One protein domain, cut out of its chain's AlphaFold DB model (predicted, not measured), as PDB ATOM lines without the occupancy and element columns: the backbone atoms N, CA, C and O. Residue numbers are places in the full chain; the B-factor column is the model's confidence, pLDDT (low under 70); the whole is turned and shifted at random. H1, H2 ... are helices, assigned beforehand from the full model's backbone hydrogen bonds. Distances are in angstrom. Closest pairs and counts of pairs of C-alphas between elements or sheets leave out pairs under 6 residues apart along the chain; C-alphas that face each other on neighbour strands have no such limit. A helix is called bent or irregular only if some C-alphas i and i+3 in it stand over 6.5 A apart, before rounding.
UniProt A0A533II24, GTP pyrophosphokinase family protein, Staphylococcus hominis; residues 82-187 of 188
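What this domain is: This is residues 82 to 187 of the 188 residues of the protein "GTP pyrophosphokinase family protein" of Staphylococcus hominis (UniProt A0A533II24). One helix, H5, runs through the middle of a compact, rounded body, and the other helices are arranged round it: H2 runs side by side with it, H4 crosses it on the opposite side from H2, and the helical hairpin of H6 and H7 covers the end where H5 finishes. H1 stands near the end where H5 begins, and the short H3 packs on a further side. The printed part has 106 residues with seven named helices, H1 to H7 in order along the chain, and no named strand; the class is all helix, with helix packing mostly crossed. The whole is compact, with a radius of gyration of the C-alphas of 12.8 A and spans of 31 by 27 by 23 A.

Where its parts are: H1, residues 82 to 93, begins at C-alpha 82 at (45.438, -23.318, 1.851) and is 16.1 A long; it is irregular, with C-alphas 89 and 92 9.4 A apart. H2 is residues 99 to 110, 17.8 A, and H3 is residues 117 to 123. H4 is residues 126 to 136, 15.4 A. H5, residues 144 to 156, is 18.4 A long and begins at C-alpha 144 at (41.892, -14.640, -1.494). H6 is residues 158 to 164. H7, residues 171 to 186, is 22.6 A long and ends at C-alpha 186 at (20.536, -9.662, -1.446).

How they stand to each other: H5 is the hub, touching five helices. With residues 145 to 149 alone it touches H2, at a shallow tilt of 16 degrees, the same way; the closest C-alphas, of Cys 105 and Val 145, are 5.9 A apart. H4 touches H5 about perpendicular, at 89 degrees, closest at the C-alphas of Asp 128 and Leu 151, 7.0 A. H3 and H5 only just touch, with 3 pairs of C-alphas within 8 A, the closest being Leu 123 and Leu 151 at 6.7 A. H5 and H6 touch only at the corner, and only just, with 3 such pairs; the C-alphas of Leu 153 and His 160 are closest, 5.7 A apart. H7 touches H5 at a steep tilt of 66 degrees, closest at the C-alphas of Asn 154 and Leu 185, 6.7 A. H6 and H7 form a hairpin at a shallow tilt of 27 degrees, opposite ways; the C-alphas of Ile 161 and Arg 175 are closest, at 6.4 A. With residues 181 to 186 alone H7 touches H4, where the C-alphas of Ser 135 and Leu 185 are 5.3 A apart, the closest pair. H1 and H5 are close but not clearly touching, closest at the C-alphas of Leu 86 and Gln 144, 6.9 A. Among the pairs apart are H1 and H7. Every O i to N i+4 pair is within hydrogen-bond range in H3, H4, H5 and H6; the counts are 6 of 8 in H1, 6 of 8 in H2 and 11 of 12 in H7.

The domain as a whole: The two C-alphas farthest apart, of Gly 84 and Gly 187, are 33.2 A apart. The printed part has no cut, and no link is long. The mean pLDDT of the printed part is 93.7, and no printed residue is under 70.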
ATOM      1  N   LEU A  82      46.537 -24.123   2.383       92.88
ATOM      2  CA  LEU A  82      45.438 -23.318   1.851       92.88
ATOM      3  C   LEU A  82      45.862 -22.181   0.891       92.88
ATOM      4  O   LEU A  82      45.157 -21.984  -0.099       92.88
ATOM      5  N   PRO A  83      46.978 -21.444   1.090       93.56
ATOM      6  CA  PRO A  83      47.419 -20.434   0.126       93.56
ATOM      7  C   PRO A  83      47.689 -21.018  -1.263       93.56
ATOM      8  O   PRO A  83      47.280 -20.432  -2.267       93.56
ATOM      9  N   GLY A  84      48.354 -22.176  -1.323       88.88
ATOM     10  CA  GLY A  84      48.659 -22.869  -2.574       88.88
ATOM     11  C   GLY A  84      47.387 -23.375  -3.244       88.88
ATOM     12  O   GLY A  84      47.142 -23.060  -4.406       88.88
ATOM     13  N   ILE A  85      46.525 -24.048  -2.473       91.44
ATOM     14  CA  ILE A  85      45.228 -24.554  -2.947       91.44
ATOM     15  C   ILE A  85      44.388 -23.416  -3.543       91.44
ATOM     16  O   ILE A  85      43.946 -23.503  -4.686       91.44
ATOM     17  N   LEU A  86      44.221 -22.304  -2.820       93.31
ATOM     18  CA  LEU A  86      43.455 -21.155  -3.311       93.31
ATOM     19  C   LEU A  86      44.106 -20.486  -4.522       93.31
ATOM     20  O   LEU A  86      43.394 -19.952  -5.363       93.31
ATOM     21  N   THR A  87      45.432 -20.523  -4.644       92.31
ATOM     22  CA  THR A  87      46.129 -20.000  -5.828       92.31
ATOM     23  C   THR A  87      45.835 -20.847  -7.066       92.31
ATOM     24  O   THR A  87      45.620 -20.291  -8.140       92.31
ATOM     25  N   VAL A  88      45.749 -22.170  -6.914       87.62
ATOM     26  CA  VAL A  88      45.344 -23.079  -7.997       87.62
ATOM     27  C   VAL A  88      43.871 -22.876  -8.362       87.62
ATOM     28  O   VAL A  88      43.551 -22.733  -9.539       87.62
ATOM     29  N   LEU A  89      42.980 -22.813  -7.367       89.06
ATOM     30  CA  LEU A  89      41.533 -22.728  -7.591       89.06
ATOM     31  C   LEU A  89      41.075 -21.365  -8.127       89.06
ATOM     32  O   LEU A  89      40.227 -21.295  -9.013       89.06
ATOM     33  N   LEU A  90      41.629 -20.270  -7.600       89.94
ATOM     34  CA  LEU A  90      41.232 -18.907  -7.969       89.94
ATOM     35  C   LEU A  90      42.079 -18.320  -9.109       89.94
ATOM     36  O   LEU A  90      41.719 -17.293  -9.693       89.94
ATOM     37  N   GLY A  91      43.222 -18.937  -9.416       85.25
ATOM     38  CA  GLY A  91      44.205 -18.405 -10.352       85.25
ATOM     39  C   GLY A  91      44.748 -17.037  -9.926       85.25
ATOM     40  O   GLY A  91      44.734 -16.653  -8.757       85.25
ATOM     41  N   ASN A  92      45.202 -16.252 -10.905       84.00
ATOM     42  CA  ASN A  92      45.827 -14.945 -10.665       84.00
ATOM     43  C   ASN A  92      44.815 -13.783 -10.530       84.00
ATOM     44  O   ASN A  92      45.172 -12.622 -10.719       84.00
ATOM     45  N   GLN A  93      43.538 -14.088 -10.269       86.75
ATOM     46  CA  GLN A  93      42.461 -13.090 -10.204       86.75
ATOM     47  C   GLN A  93      42.475 -12.301  -8.889       86.75
ATOM     48  O   GLN A  93      42.144 -11.115  -8.868       86.75
ATOM     49  N   PHE A  94      42.877 -12.954  -7.795       93.31
ATOM     50  CA  PHE A  94      42.853 -12.382  -6.454       93.31
ATOM     51  C   PHE A  94      44.237 -12.466  -5.803       93.31
ATOM     52  O   PHE A  94      44.827 -13.547  -5.767       93.31
ATOM     53  N   PRO A  95      44.767 -11.356  -5.255       94.38
ATOM     54  CA  PRO A  95      46.066 -11.352  -4.605       94.38
ATOM     55  C   PRO A  95      46.081 -12.228  -3.348       94.38
ATOM     56  O   PRO A  95      45.082 -12.357  -2.628       94.38
ATOM     57  N   LEU A  96      47.260 -12.778  -3.054       93.69
ATOM     58  CA  LEU A  96      47.537 -13.511  -1.820       93.69
ATOM     59  C   LEU A  96      47.202 -12.658  -0.586       93.69
ATOM     60  O   LEU A  96      47.411 -11.442  -0.556       93.69
ATOM     61  N   SER A  97      46.668 -13.313   0.442       94.19
ATOM     62  CA  SER A  97      46.416 -12.704   1.753       94.19
ATOM     63  C   SER A  97      47.645 -12.856   2.655       94.19
ATOM     64  O   SER A  97      48.636 -13.479   2.274       94.19
ATOM     65  N   ARG A  98      47.638 -12.264   3.854       91.75
ATOM     66  CA  ARG A  98      48.781 -12.429   4.765       91.75
ATOM     67  C   ARG A  98      48.805 -13.863   5.280       91.75
ATOM     68  O   ARG A  98      47.750 -14.440   5.509       91.75
ATOM     69  N   ALA A  99      49.991 -14.400   5.562       83.81
ATOM     70  CA  ALA A  99      50.144 -15.765   6.076       83.81
ATOM     71  C   ALA A  99      49.229 -16.061   7.288       83.81
ATOM     72  O   ALA A  99      48.580 -17.100   7.343       83.81
ATOM     73  N   GLY A 100      49.092 -15.108   8.220       85.00
ATOM     74  CA  GLY A 100      48.205 -15.249   9.383       85.00
ATOM     75  C   GLY A 100      46.703 -15.287   9.060       85.00
ATOM     76  O   GLY A 100      45.931 -15.815   9.856       85.00
ATOM     77  N   ASP A 101      46.280 -14.774   7.901       93.31
ATOM     78  CA  ASP A 101      44.870 -14.728   7.498       93.31
ATOM     79  C   ASP A 101      44.361 -16.109   7.038       93.31
ATOM     80  O   ASP A 101      43.160 -16.365   7.085       93.31
ATOM     81  N   TYR A 102      45.248 -17.027   6.633       95.06
ATOM     82  CA  TYR A 102      44.857 -18.366   6.172       95.06
ATOM     83  C   TYR A 102      44.471 -19.308   7.313       95.06
ATOM     84  O   TYR A 102      43.579 -20.136   7.135       95.06
ATOM     85  N   ARG A 103      45.042 -19.129   8.513       94.25
ATOM     86  CA  ARG A 103      44.551 -19.809   9.726       94.25
ATOM     87  C   ARG A 103      43.097 -19.439   9.990       94.25
ATOM     88  O   ARG A 103      42.257 -20.318  10.134       94.25
ATOM     89  N   PHE A 104      42.808 -18.143   9.951       95.06
ATOM     90  CA  PHE A 104      41.452 -17.629  10.085       95.06
ATOM     91  C   PHE A 104      40.531 -18.151   8.972       95.06
ATOM     92  O   PHE A 104      39.441 -18.626   9.256       95.06
ATOM     93  N   CYS A 105      40.972 -18.138   7.713       96.94
ATOM     94  CA  CYS A 105      40.200 -18.693   6.597       96.94
ATOM     95  C   CYS A 105      39.851 -20.177   6.808       96.94
ATOM     96  O   CYS A 105      38.712 -20.582   6.597       96.94
ATOM     97  N   THR A 106      40.808 -20.968   7.299       95.94
ATOM     98  CA  THR A 106      40.603 -22.392   7.608       95.94
ATOM     99  C   THR A 106      39.570 -22.582   8.722       95.94
ATOM    100  O   THR A 106      38.723 -23.463   8.624       95.94
ATOM    101  N   GLU A 107      39.579 -21.734   9.758       95.62
ATOM    102  CA  GLU A 107      38.539 -21.735  10.801       95.62
ATOM    103  C   GLU A 107      37.144 -21.467  10.214       95.62
ATOM    104  O   GLU A 107      36.179 -22.128  10.596       95.62
ATOM    105  N   LEU A 108      37.030 -20.538   9.252       97.31
ATOM    106  CA  LEU A 108      35.758 -20.244   8.585       97.31
ATOM    107  C   LEU A 108      35.247 -21.422   7.751       97.31
ATOM    108  O   LEU A 108      34.050 -21.696   7.778       97.31
ATOM    109  N   LEU A 109      36.132 -22.101   7.020       97.38
ATOM    110  CA  LEU A 109      35.795 -23.280   6.218       97.38
ATOM    111  C   LEU A 109      35.320 -24.433   7.117       97.38
ATOM    112  O   LEU A 109      34.221 -24.958   6.924       97.38
ATOM    113  N   ARG A 110      36.069 -24.733   8.185       96.19
ATOM    114  CA  ARG A 110      35.711 -25.776   9.162       96.19
ATOM    115  C   ARG A 110      34.407 -25.492   9.899       96.19
ATOM    116  O   ARG A 110      33.673 -26.422  10.216       96.19
ATOM    117  N   ALA A 111      34.059 -24.225  10.129       96.81
ATOM    118  CA  ALA A 111      32.761 -23.866  10.709       96.81
ATOM    119  C   ALA A 111      31.567 -24.325   9.843       96.81
ATOM    120  O   ALA A 111      30.451 -24.455  10.355       96.81
ATOM    121  N   HIS A 112      31.794 -24.594   8.553       97.50
ATOM    122  CA  HIS A 112      30.822 -25.163   7.610       97.50
ATOM    123  C   HIS A 112      31.077 -26.640   7.287       97.50
ATOM    124  O   HIS A 112      30.414 -27.183   6.410       97.50
ATOM    125  N   GLY A 113      31.986 -27.297   8.013       95.62
ATOM    126  CA  GLY A 113      32.352 -28.695   7.792       95.62
ATOM    127  C   GLY A 113      33.239 -28.925   6.571       95.62
ATOM    128  O   GLY A 113      33.393 -30.073   6.186       95.62
ATOM    129  N   MET A 114      33.803 -27.863   5.980       96.06
ATOM    130  CA  MET A 114      34.705 -27.990   4.838       96.06
ATOM    131  C   MET A 114      36.118 -28.292   5.329       96.06
ATOM    132  O   MET A 114      36.783 -27.424   5.911       96.06
ATOM    133  N   GLU A 115      36.561 -29.518   5.095       93.56
ATOM    134  CA  GLU A 115      37.870 -30.029   5.502       93.56
ATOM    135  C   GLU A 115      38.716 -30.462   4.303       93.56
ATOM    136  O   GLU A 115      39.931 -30.566   4.450       93.56
ATOM    137  N   HIS A 116      38.115 -30.611   3.118       91.88
ATOM    138  CA  HIS A 116      38.776 -31.143   1.930       91.88
ATOM    139  C   HIS A 116      38.819 -30.171   0.738       91.88
ATOM    140  O   HIS A 116      38.024 -29.235   0.616       91.88
ATOM    141  N   VAL A 117      39.788 -30.390  -0.161       90.81
ATOM    142  CA  VAL A 117      40.023 -29.554  -1.354       90.81
ATOM    143  C   VAL A 117      38.814 -29.523  -2.291       90.81
ATOM    144  O   VAL A 117      38.514 -28.455  -2.831       90.81
ATOM    145  N   SER A 118      38.112 -30.644  -2.474       88.75
ATOM    146  CA  SER A 118      36.932 -30.739  -3.345       88.75
ATOM    147  C   SER A 118      35.836 -29.747  -2.944       88.75
ATOM    148  O   SER A 118      35.308 -29.019  -3.785       88.75
ATOM    149  N   GLU A 119      35.566 -29.626  -1.646       94.19
ATOM    150  CA  GLU A 119      34.536 -28.750  -1.088       94.19
ATOM    151  C   GLU A 119      34.873 -27.270  -1.314       94.19
ATOM    152  O   GLU A 119      34.004 -26.450  -1.631       94.19
ATOM    153  N   VAL A 120      36.158 -26.920  -1.201       94.81
ATOM    154  CA  VAL A 120      36.628 -25.563  -1.505       94.81
ATOM    155  C   VAL A 120      36.586 -25.296  -3.003       94.81
ATOM    156  O   VAL A 120      36.182 -24.204  -3.391       94.81
ATOM    157  N   ALA A 121      36.916 -26.274  -3.847       92.44
ATOM    158  CA  ALA A 121      36.791 -26.143  -5.296       92.44
ATOM    159  C   ALA A 121      35.336 -25.881  -5.720       92.44
ATOM    160  O   ALA A 121      35.079 -24.994  -6.539       92.44
ATOM    161  N   GLU A 122      34.373 -26.581  -5.112       92.12
ATOM    162  CA  GLU A 122      32.942 -26.335  -5.314       92.12
ATOM    163  C   GLU A 122      32.506 -24.952  -4.810       92.12
ATOM    164  O   GLU A 122      31.647 -24.300  -5.415       92.12
ATOM    165  N   LEU A 123      33.069 -24.486  -3.691       95.56
ATOM    166  CA  LEU A 123      32.839 -23.139  -3.165       95.56
ATOM    167  C   LEU A 123      33.357 -22.050  -4.108       95.56
ATOM    168  O   LEU A 123      32.687 -21.037  -4.294       95.56
ATOM    169  N   THR A 124      34.528 -22.255  -4.706       94.81
ATOM    170  CA  THR A 124      35.208 -21.280  -5.564       94.81
ATOM    171  C   THR A 124      34.866 -21.436  -7.043       94.81
ATOM    172  O   THR A 124      35.688 -21.113  -7.901       94.81
ATOM    173  N   ASN A 125      33.678 -21.944  -7.381       91.50
ATOM    174  CA  ASN A 125      33.306 -22.080  -8.784       91.50
ATOM    175  C   ASN A 125      33.180 -20.693  -9.468       91.50
ATOM    176  O   ASN A 125      32.794 -19.711  -8.822       91.50
ATOM    177  N   PRO A 126      33.477 -20.584 -10.778       91.69
ATOM    178  CA  PRO A 126      33.500 -19.293 -11.468       91.69
ATOM    179  C   PRO A 126      32.169 -18.528 -11.445       91.69
ATOM    180  O   PRO A 126      32.179 -17.302 -11.365       91.69
ATOM    181  N   ALA A 127      31.034 -19.232 -11.486       92.12
ATOM    182  CA  ALA A 127      29.710 -18.610 -11.508       92.12
ATOM    183  C   ALA A 127      29.382 -17.912 -10.177       92.12
ATOM    184  O   ALA A 127      28.897 -16.780 -10.172       92.12
ATOM    185  N   ASP A 128      29.706 -18.550  -9.049       94.00
ATOM    186  CA  ASP A 128      29.533 -17.963  -7.721       94.00
ATOM    187  C   ASP A 128      30.459 -16.753  -7.527       94.00
ATOM    188  O   ASP A 128      30.031 -15.728  -6.987       94.00
ATOM    189  N   ILE A 129      31.706 -16.831  -8.012       95.06
ATOM    190  CA  ILE A 129      32.670 -15.718  -7.970       95.06
ATOM    191  C   ILE A 129      32.161 -14.516  -8.776       95.06
ATOM    192  O   ILE A 129      32.243 -13.371  -8.311       95.06
ATOM    193  N   GLU A 130      31.625 -14.754  -9.972       94.62
ATOM    194  CA  GLU A 130      31.053 -13.704 -10.814       94.62
ATOM    195  C   GLU A 130      29.831 -13.062 -10.140       94.62
ATOM    196  O   GLU A 130      29.743 -11.833 -10.051       94.62
ATOM    197  N   ALA A 131      28.934 -13.877  -9.575       94.00
ATOM    198  CA  ALA A 131      27.746 -13.401  -8.873       94.00
ATOM    199  C   ALA A 131      28.099 -12.473  -7.699       94.00
ATOM    200  O   ALA A 131      27.579 -11.356  -7.620       94.00
ATOM    201  N   ILE A 132      29.028 -12.877  -6.820       96.12
ATOM    202  CA  ILE A 132      29.433 -12.023  -5.691       96.12
ATOM    203  C   ILE A 132      30.142 -10.753  -6.157       96.12
ATOM    204  O   ILE A 132      29.952  -9.697  -5.554       96.12
ATOM    205  N   SER A 133      30.941 -10.828  -7.225       94.44
ATOM    206  CA  SER A 133      31.694  -9.681  -7.735       94.44
ATOM    207  C   SER A 133      30.763  -8.614  -8.299       94.44
ATOM    208  O   SER A 133      30.954  -7.429  -8.018       94.44
ATOM    209  N   ASN A 134      29.708  -9.037  -8.995       93.69
ATOM    210  CA  ASN A 134      28.667  -8.151  -9.504       93.69
ATOM    211  C   ASN A 134      27.862  -7.510  -8.364       93.69
ATOM    212  O   ASN A 134      27.716  -6.287  -8.321       93.69
ATOM    213  N   SER A 135      27.389  -8.308  -7.403       95.25
ATOM    214  CA  SER A 135      26.563  -7.805  -6.298       95.25
ATOM    215  C   SER A 135      27.323  -6.894  -5.334       95.25
ATOM    216  O   SER A 135      26.785  -5.881  -4.889       95.25
ATOM    217  N   LEU A 136      28.569  -7.230  -4.988       94.69
ATOM    218  CA  LEU A 136      29.354  -6.451  -4.028       94.69
ATOM    219  C   LEU A 136      30.080  -5.266  -4.663       94.69
ATOM    220  O   LEU A 136      30.428  -4.343  -3.926       94.69
ATOM    221  N   SER A 137      30.295  -5.282  -5.986       91.75
ATOM    222  CA  SER A 137      30.927  -4.193  -6.745       91.75
ATOM    223  C   SER A 137      32.167  -3.644  -6.028       91.75
ATOM    224  O   SER A 137      32.208  -2.487  -5.599       91.75
ATOM    225  N   TYR A 138      33.162  -4.513  -5.814       91.25
ATOM    226  CA  TYR A 138      34.294  -4.205  -4.942       91.25
ATOM    227  C   TYR A 138      35.028  -2.919  -5.367       91.25
ATOM    228  O   TYR A 138      35.405  -2.780  -6.529       91.25
ATOM    229  N   PRO A 139      35.333  -2.005  -4.426       89.56
ATOM    230  CA  PRO A 139      36.083  -0.787  -4.742       89.56
ATOM    231  C   PRO A 139      37.576  -1.047  -5.010       89.56
ATOM    232  O   PRO A 139      38.281  -0.166  -5.494       89.56
ATOM    233  N   PHE A 140      38.074  -2.231  -4.658       91.31
ATOM    234  CA  PHE A 140      39.445  -2.692  -4.869       91.31
ATOM    235  C   PHE A 140      39.441  -4.205  -5.079       91.31
ATOM    236  O   PHE A 140      38.507  -4.877  -4.645       91.31
ATOM    237  N   VAL A 141      40.500  -4.750  -5.682       91.38
ATOM    238  CA  VAL A 141      40.632  -6.201  -5.874       91.38
ATOM    239  C   VAL A 141      40.735  -6.888  -4.502       91.38
ATOM    240  O   VAL A 141      41.697  -6.633  -3.768       91.38
ATOM    241  N   PRO A 142      39.753  -7.714  -4.103       94.81
ATOM    242  CA  PRO A 142      39.771  -8.384  -2.808       94.81
ATOM    243  C   PRO A 142      40.841  -9.482  -2.778       94.81
ATOM    244  O   PRO A 142      41.080 -10.148  -3.777       94.81
ATOM    245  N   GLY A 143      41.473  -9.699  -1.623       95.94
ATOM    246  CA  GLY A 143      42.396 -10.826  -1.446       95.94
ATOM    247  C   GLY A 143      41.679 -12.177  -1.364       95.94
ATOM    248  O   GLY A 143      40.477 -12.235  -1.103       95.94
ATOM    249  N   GLN A 144      42.430 -13.269  -1.508       96.38
ATOM    250  CA  GLN A 144      41.892 -14.640  -1.494       96.38
ATOM    251  C   GLN A 144      40.976 -14.933  -0.287       96.38
ATOM    252  O   GLN A 144      39.837 -15.357  -0.465       96.38
ATOM    253  N   VAL A 145      41.408 -14.627   0.944       96.62
ATOM    254  CA  VAL A 145      40.607 -14.880   2.163       96.62
ATOM    255  C   VAL A 145      39.321 -14.049   2.177       96.62
ATOM    256  O   VAL A 145      38.276 -14.497   2.646       96.62
ATOM    257  N   ARG A 146      39.376 -12.830   1.629       96.44
ATOM    258  CA  ARG A 146      38.223 -11.931   1.539       96.44
ATOM    259  C   ARG A 146      37.152 -12.492   0.605       96.44
ATOM    260  O   ARG A 146      35.978 -12.355   0.945       96.44
ATOM    261  N   ILE A 147      37.565 -13.084  -0.517       97.19
ATOM    262  CA  ILE A 147      36.681 -13.746  -1.483       97.19
ATOM    263  C   ILE A 147      36.050 -14.994  -0.884       97.19
ATOM    264  O   ILE A 147      34.833 -15.127  -0.948       97.19
ATOM    265  N   VAL A 148      36.835 -15.858  -0.235       97.88
ATOM    266  CA  VAL A 148      36.302 -17.068   0.411       97.88
ATOM    267  C   VAL A 148      35.240 -16.712   1.461       97.88
ATOM    268  O   VAL A 148      34.155 -17.288   1.462       97.88
ATOM    269  N   ASP A 149      35.491 -15.697   2.295       97.88
ATOM    270  CA  ASP A 149      34.530 -15.201   3.294       97.88
ATOM    271  C   ASP A 149      33.232 -14.652   2.653       97.88
ATOM    272  O   ASP A 149      32.154 -14.785   3.228       97.88
ATOM    273  N   ASP A 150      33.298 -14.052   1.458       98.06
ATOM    274  CA  ASP A 150      32.098 -13.613   0.723       98.06
ATOM    275  C   ASP A 150      31.361 -14.750   0.023       98.06
ATOM    276  O   ASP A 150      30.135 -14.719  -0.013       98.06
ATOM    277  N   LEU A 151      32.070 -15.752  -0.501       98.25
ATOM    278  CA  LEU A 151      31.459 -16.949  -1.081       98.25
ATOM    279  C   LEU A 151      30.679 -17.718  -0.012       98.25
ATOM    280  O   LEU A 151      29.509 -18.042  -0.214       98.25
ATOM    281  N   LEU A 152      31.282 -17.919   1.165       98.38
ATOM    282  CA  LEU A 152      30.603 -18.518   2.314       98.38
ATOM    283  C   LEU A 152      29.392 -17.680   2.747       98.38
ATOM    284  O   LEU A 152      28.311 -18.223   2.980       98.38
ATOM    285  N   LEU A 153      29.541 -16.354   2.816       98.31
ATOM    286  CA  LEU A 153      28.434 -15.461   3.154       98.31
ATOM    287  C   LEU A 153      27.308 -15.515   2.114       98.31
ATOM    288  O   LEU A 153      26.136 -15.493   2.483       98.31
ATOM    289  N   ASN A 154      27.637 -15.592   0.825       97.69
ATOM    290  CA  ASN A 154      26.644 -15.679  -0.234       97.69
ATOM    291  C   ASN A 154      25.886 -17.010  -0.185       97.69
ATOM    292  O   ASN A 154      24.660 -17.005  -0.297       97.69
ATOM    293  N   ARG A 155      26.602 -18.119   0.040       97.50
ATOM    294  CA  ARG A 155      26.048 -19.478   0.076       97.50
ATOM    295  C   ARG A 155      25.173 -19.731   1.305       97.50
ATOM    296  O   ARG A 155      24.059 -20.219   1.160       97.50
ATOM    297  N   TYR A 156      25.640 -19.358   2.497       97.75
ATOM    298  CA  TYR A 156      24.974 -19.696   3.766       97.75
ATOM    299  C   TYR A 156      24.244 -18.514   4.427       97.75
ATOM    300  O   TYR A 156      23.497 -18.686   5.387       97.75
ATOM    301  N   GLY A 157      24.432 -17.285   3.942       97.25
ATOM    302  CA  GLY A 157      23.698 -16.115   4.420       97.25
ATOM    303  C   GLY A 157      23.867 -15.855   5.918       97.25
ATOM    304  O   GLY A 157      24.982 -15.750   6.433       97.25
ATOM    305  N   THR A 158      22.745 -15.730   6.629       96.81
ATOM    306  CA  THR A 158      22.720 -15.468   8.077       96.81
ATOM    307  C   THR A 158      23.348 -16.594   8.890       96.81
ATOM    308  O   THR A 158      23.949 -16.318   9.925       96.81
ATOM    309  N   GLU A 159      23.295 -17.837   8.410       97.56
ATOM    310  CA  GLU A 159      23.922 -18.973   9.081       97.56
ATOM    311  C   GLU A 159      25.445 -18.809   9.162       97.56
ATOM    312  O   GLU A 159      26.036 -19.051  10.214       97.56
ATOM    313  N   HIS A 160      26.090 -18.311   8.100       97.94
ATOM    314  CA  HIS A 160      27.523 -18.011   8.145       97.94
ATOM    315  C   HIS A 160      27.851 -16.944   9.194       97.94
ATOM    316  O   HIS A 160      28.880 -17.040   9.865       97.94
ATOM    317  N   ILE A 161      26.977 -15.949   9.370       97.19
ATOM    318  CA  ILE A 161      27.147 -14.923  10.404       97.19
ATOM    319  C   ILE A 161      27.079 -15.565  11.786       97.19
ATOM    320  O   ILE A 161      27.998 -15.383  12.576       97.19
ATOM    321  N   GLU A 162      26.036 -16.339  12.076       96.69
ATOM    322  CA  GLU A 162      25.853 -16.941  13.400       96.69
ATOM    323  C   GLU A 162      26.937 -17.976  13.739       96.69
ATOM    324  O   GLU A 162      27.349 -18.060  14.892       96.69
ATOM    325  N   ARG A 163      27.466 -18.703  12.748       96.94
ATOM    326  CA  ARG A 163      28.556 -19.672  12.955       96.94
ATOM    327  C   ARG A 163      29.939 -19.044  13.134       96.94
ATOM    328  O   ARG A 163      30.830 -19.716  13.634       96.94
ATOM    329  N   THR A 164      30.154 -17.807  12.672       96.25
ATOM    330  CA  THR A 164      31.513 -17.233  12.573       96.25
ATOM    331  C   THR A 164      31.649 -15.818  13.128       96.25
ATOM    332  O   THR A 164      32.693 -15.186  12.946       96.25
ATOM    333  N   TRP A 165      30.616 -15.257  13.766       92.38
ATOM    334  CA  TRP A 165      30.650 -13.868  14.238       92.38
ATOM    335  C   TRP A 165      31.735 -13.622  15.295       92.38
ATOM    336  O   TRP A 165      32.224 -12.496  15.394       92.38
ATOM    337  N   ASP A 166      32.096 -14.645  16.068       92.81
ATOM    338  CA  ASP A 166      33.104 -14.631  17.128       92.81
ATOM    339  C   ASP A 166      34.516 -14.990  16.649       92.81
ATOM    340  O   ASP A 166      35.475 -14.823  17.401       92.81
ATOM    341  N   ALA A 167      34.664 -15.384  15.383       90.19
ATOM    342  CA  ALA A 167      35.952 -15.714  14.795       90.19
ATOM    343  C   ALA A 167      36.843 -14.471  14.579       90.19
ATOM    344  O   ALA A 167      36.394 -13.377  14.203       90.19
ATOM    345  N   GLY A 168      38.153 -14.668  14.747       85.88
ATOM    346  CA  GLY A 168      39.178 -13.641  14.575       85.88
ATOM    347  C   GLY A 168      39.235 -12.592  15.696       85.88
ATOM    348  O   GLY A 168      38.596 -12.682  16.737       85.88
ATOM    349  N   ASN A 169      40.027 -11.538  15.484       84.44
ATOM    350  CA  ASN A 169      40.412 -10.614  16.564       84.44
ATOM    351  C   ASN A 169      39.368  -9.534  16.913       84.44
ATOM    352  O   ASN A 169      39.590  -8.742  17.831       84.44
ATOM    353  N   ARG A 170      38.276  -9.396  16.143       87.75
ATOM    354  CA  ARG A 170      37.282  -8.311  16.321       87.75
ATOM    355  C   ARG A 170      35.831  -8.774  16.074       87.75
ATOM    356  O   ARG A 170      35.212  -8.299  15.114       87.75
ATOM    357  N   PRO A 171      35.251  -9.604  16.960       84.88
ATOM    358  CA  PRO A 171      33.921 -10.205  16.789       84.88
ATOM    359  C   PRO A 171      32.787  -9.221  16.465       84.88
ATOM    360  O   PRO A 171      32.088  -9.326  15.457       84.88
ATOM    361  N   GLN A 172      32.651  -8.173  17.282       86.38
ATOM    362  CA  GLN A 172      31.557  -7.202  17.151       86.38
ATOM    363  C   GLN A 172      31.614  -6.428  15.825       86.38
ATOM    364  O   GLN A 172      30.592  -6.081  15.233       86.38
ATOM    365  N   VAL A 173      32.828  -6.182  15.324       92.62
ATOM    366  CA  VAL A 173      33.039  -5.516  14.034       92.62
ATOM    367  C   VAL A 173      32.732  -6.471  12.881       92.62
ATOM    368  O   VAL A 173      32.154  -6.038  11.882       92.62
ATOM    369  N   ARG A 174      33.095  -7.754  13.014       93.94
ATOM    370  CA  ARG A 174      32.825  -8.788  12.009       93.94
ATOM    371  C   ARG A 174      31.327  -8.942  11.780       93.94
ATOM    372  O   ARG A 174      30.901  -8.763  10.641       93.94
ATOM    373  N   ARG A 175      30.531  -9.148  12.839       94.38
ATOM    374  CA  ARG A 175      29.068  -9.312  12.723       94.38
ATOM    375  C   ARG A 175      28.432  -8.177  11.922       94.38
ATOM    376  O   ARG A 175      27.800  -8.422  10.902       94.38
ATOM    377  N   LYS A 176      28.702  -6.924  12.311       95.38
ATOM    378  CA  LYS A 176      28.175  -5.735  11.621       95.38
ATOM    379  C   LYS A 176      28.595  -5.671  10.146       95.38
ATOM    380  O   LYS A 176      27.786  -5.314   9.293       95.38
ATOM    381  N   ARG A 177      29.856  -5.990   9.833       94.88
ATOM    382  CA  ARG A 177      30.352  -5.999   8.447       94.88
ATOM    383  C   ARG A 177      29.659  -7.073   7.616       94.88
ATOM    384  O   ARG A 177      29.211  -6.756   6.523       94.88
ATOM    385  N   LEU A 178      29.538  -8.291   8.139       96.81
ATOM    386  CA  LEU A 178      28.863  -9.388   7.448       96.81
ATOM    387  C   LEU A 178      27.401  -9.057   7.159       96.81
ATOM    388  O   LEU A 178      26.970  -9.219   6.024       96.81
ATOM    389  N   THR A 179      26.672  -8.509   8.133       96.69
ATOM    390  CA  THR A 179      25.277  -8.088   7.933       96.69
ATOM    391  C   THR A 179      25.156  -7.065   6.803       96.69
ATOM    392  O   THR A 179      24.319  -7.221   5.921       96.69
ATOM    393  N   ASN A 180      26.031  -6.054   6.773       95.75
ATOM    394  CA  ASN A 180      26.018  -5.049   5.707       95.75
ATOM    395  C   ASN A 180      26.309  -5.647   4.325       95.75
ATOM    396  O   ASN A 180      25.685  -5.246   3.348       95.75
ATOM    397  N   ARG A 181      27.258  -6.584   4.230       96.38
ATOM    398  CA  ARG A 181      27.600  -7.242   2.962       96.38
ATOM    399  C   ARG A 181      26.522  -8.200   2.490       96.38
ATOM    400  O   ARG A 181      26.244  -8.241   1.301       96.38
ATOM    401  N   LEU A 182      25.904  -8.939   3.410       97.50
ATOM    402  CA  LEU A 182      24.791  -9.822   3.089       97.50
ATOM    403  C   LEU A 182      23.637  -9.022   2.490       97.50
ATOM    404  O   LEU A 182      23.081  -9.427   1.481       97.50
ATOM    405  N   ARG A 183      23.350  -7.849   3.060       96.31
ATOM    406  CA  ARG A 183      22.350  -6.922   2.532       96.31
ATOM    407  C   ARG A 183      22.633  -6.549   1.066       96.31
ATOM    408  O   ARG A 183      21.768  -6.709   0.215       96.31
ATOM    409  N   LEU A 184      23.882  -6.192   0.746       95.69
ATOM    410  CA  LEU A 184      24.309  -5.927  -0.638       95.69
ATOM    411  C   LEU A 184      24.165  -7.160  -1.549       95.69
ATOM    412  O   LEU A 184      23.650  -7.044  -2.656       95.69
ATOM    413  N   LEU A 185      24.551  -8.349  -1.073       95.44
ATOM    414  CA  LEU A 185      24.391  -9.618  -1.801       95.44
ATOM    415  C   LEU A 185      22.924  -9.999  -2.053       95.44
ATOM    416  O   LEU A 185      22.649 -10.822  -2.924       95.44
ATOM    417  N   ARG A 186      21.982  -9.448  -1.283       95.25
ATOM    418  CA  ARG A 186      20.536  -9.662  -1.446       95.25
ATOM    419  C   ARG A 186      19.824  -8.502  -2.150       95.25
ATOM    420  O   ARG A 186      18.642  -8.630  -2.445       95.25
ATOM    421  N   GLY A 187      20.538  -7.423  -2.486       89.88
ATOM    422  CA  GLY A 187      19.974  -6.249  -3.161       89.88
ATOM    423  C   GLY A 187      19.156  -5.323  -2.249       89.88
ATOM    424  O   GLY A 187      18.258  -4.638  -2.733       89.88
TER     425      GLY A 187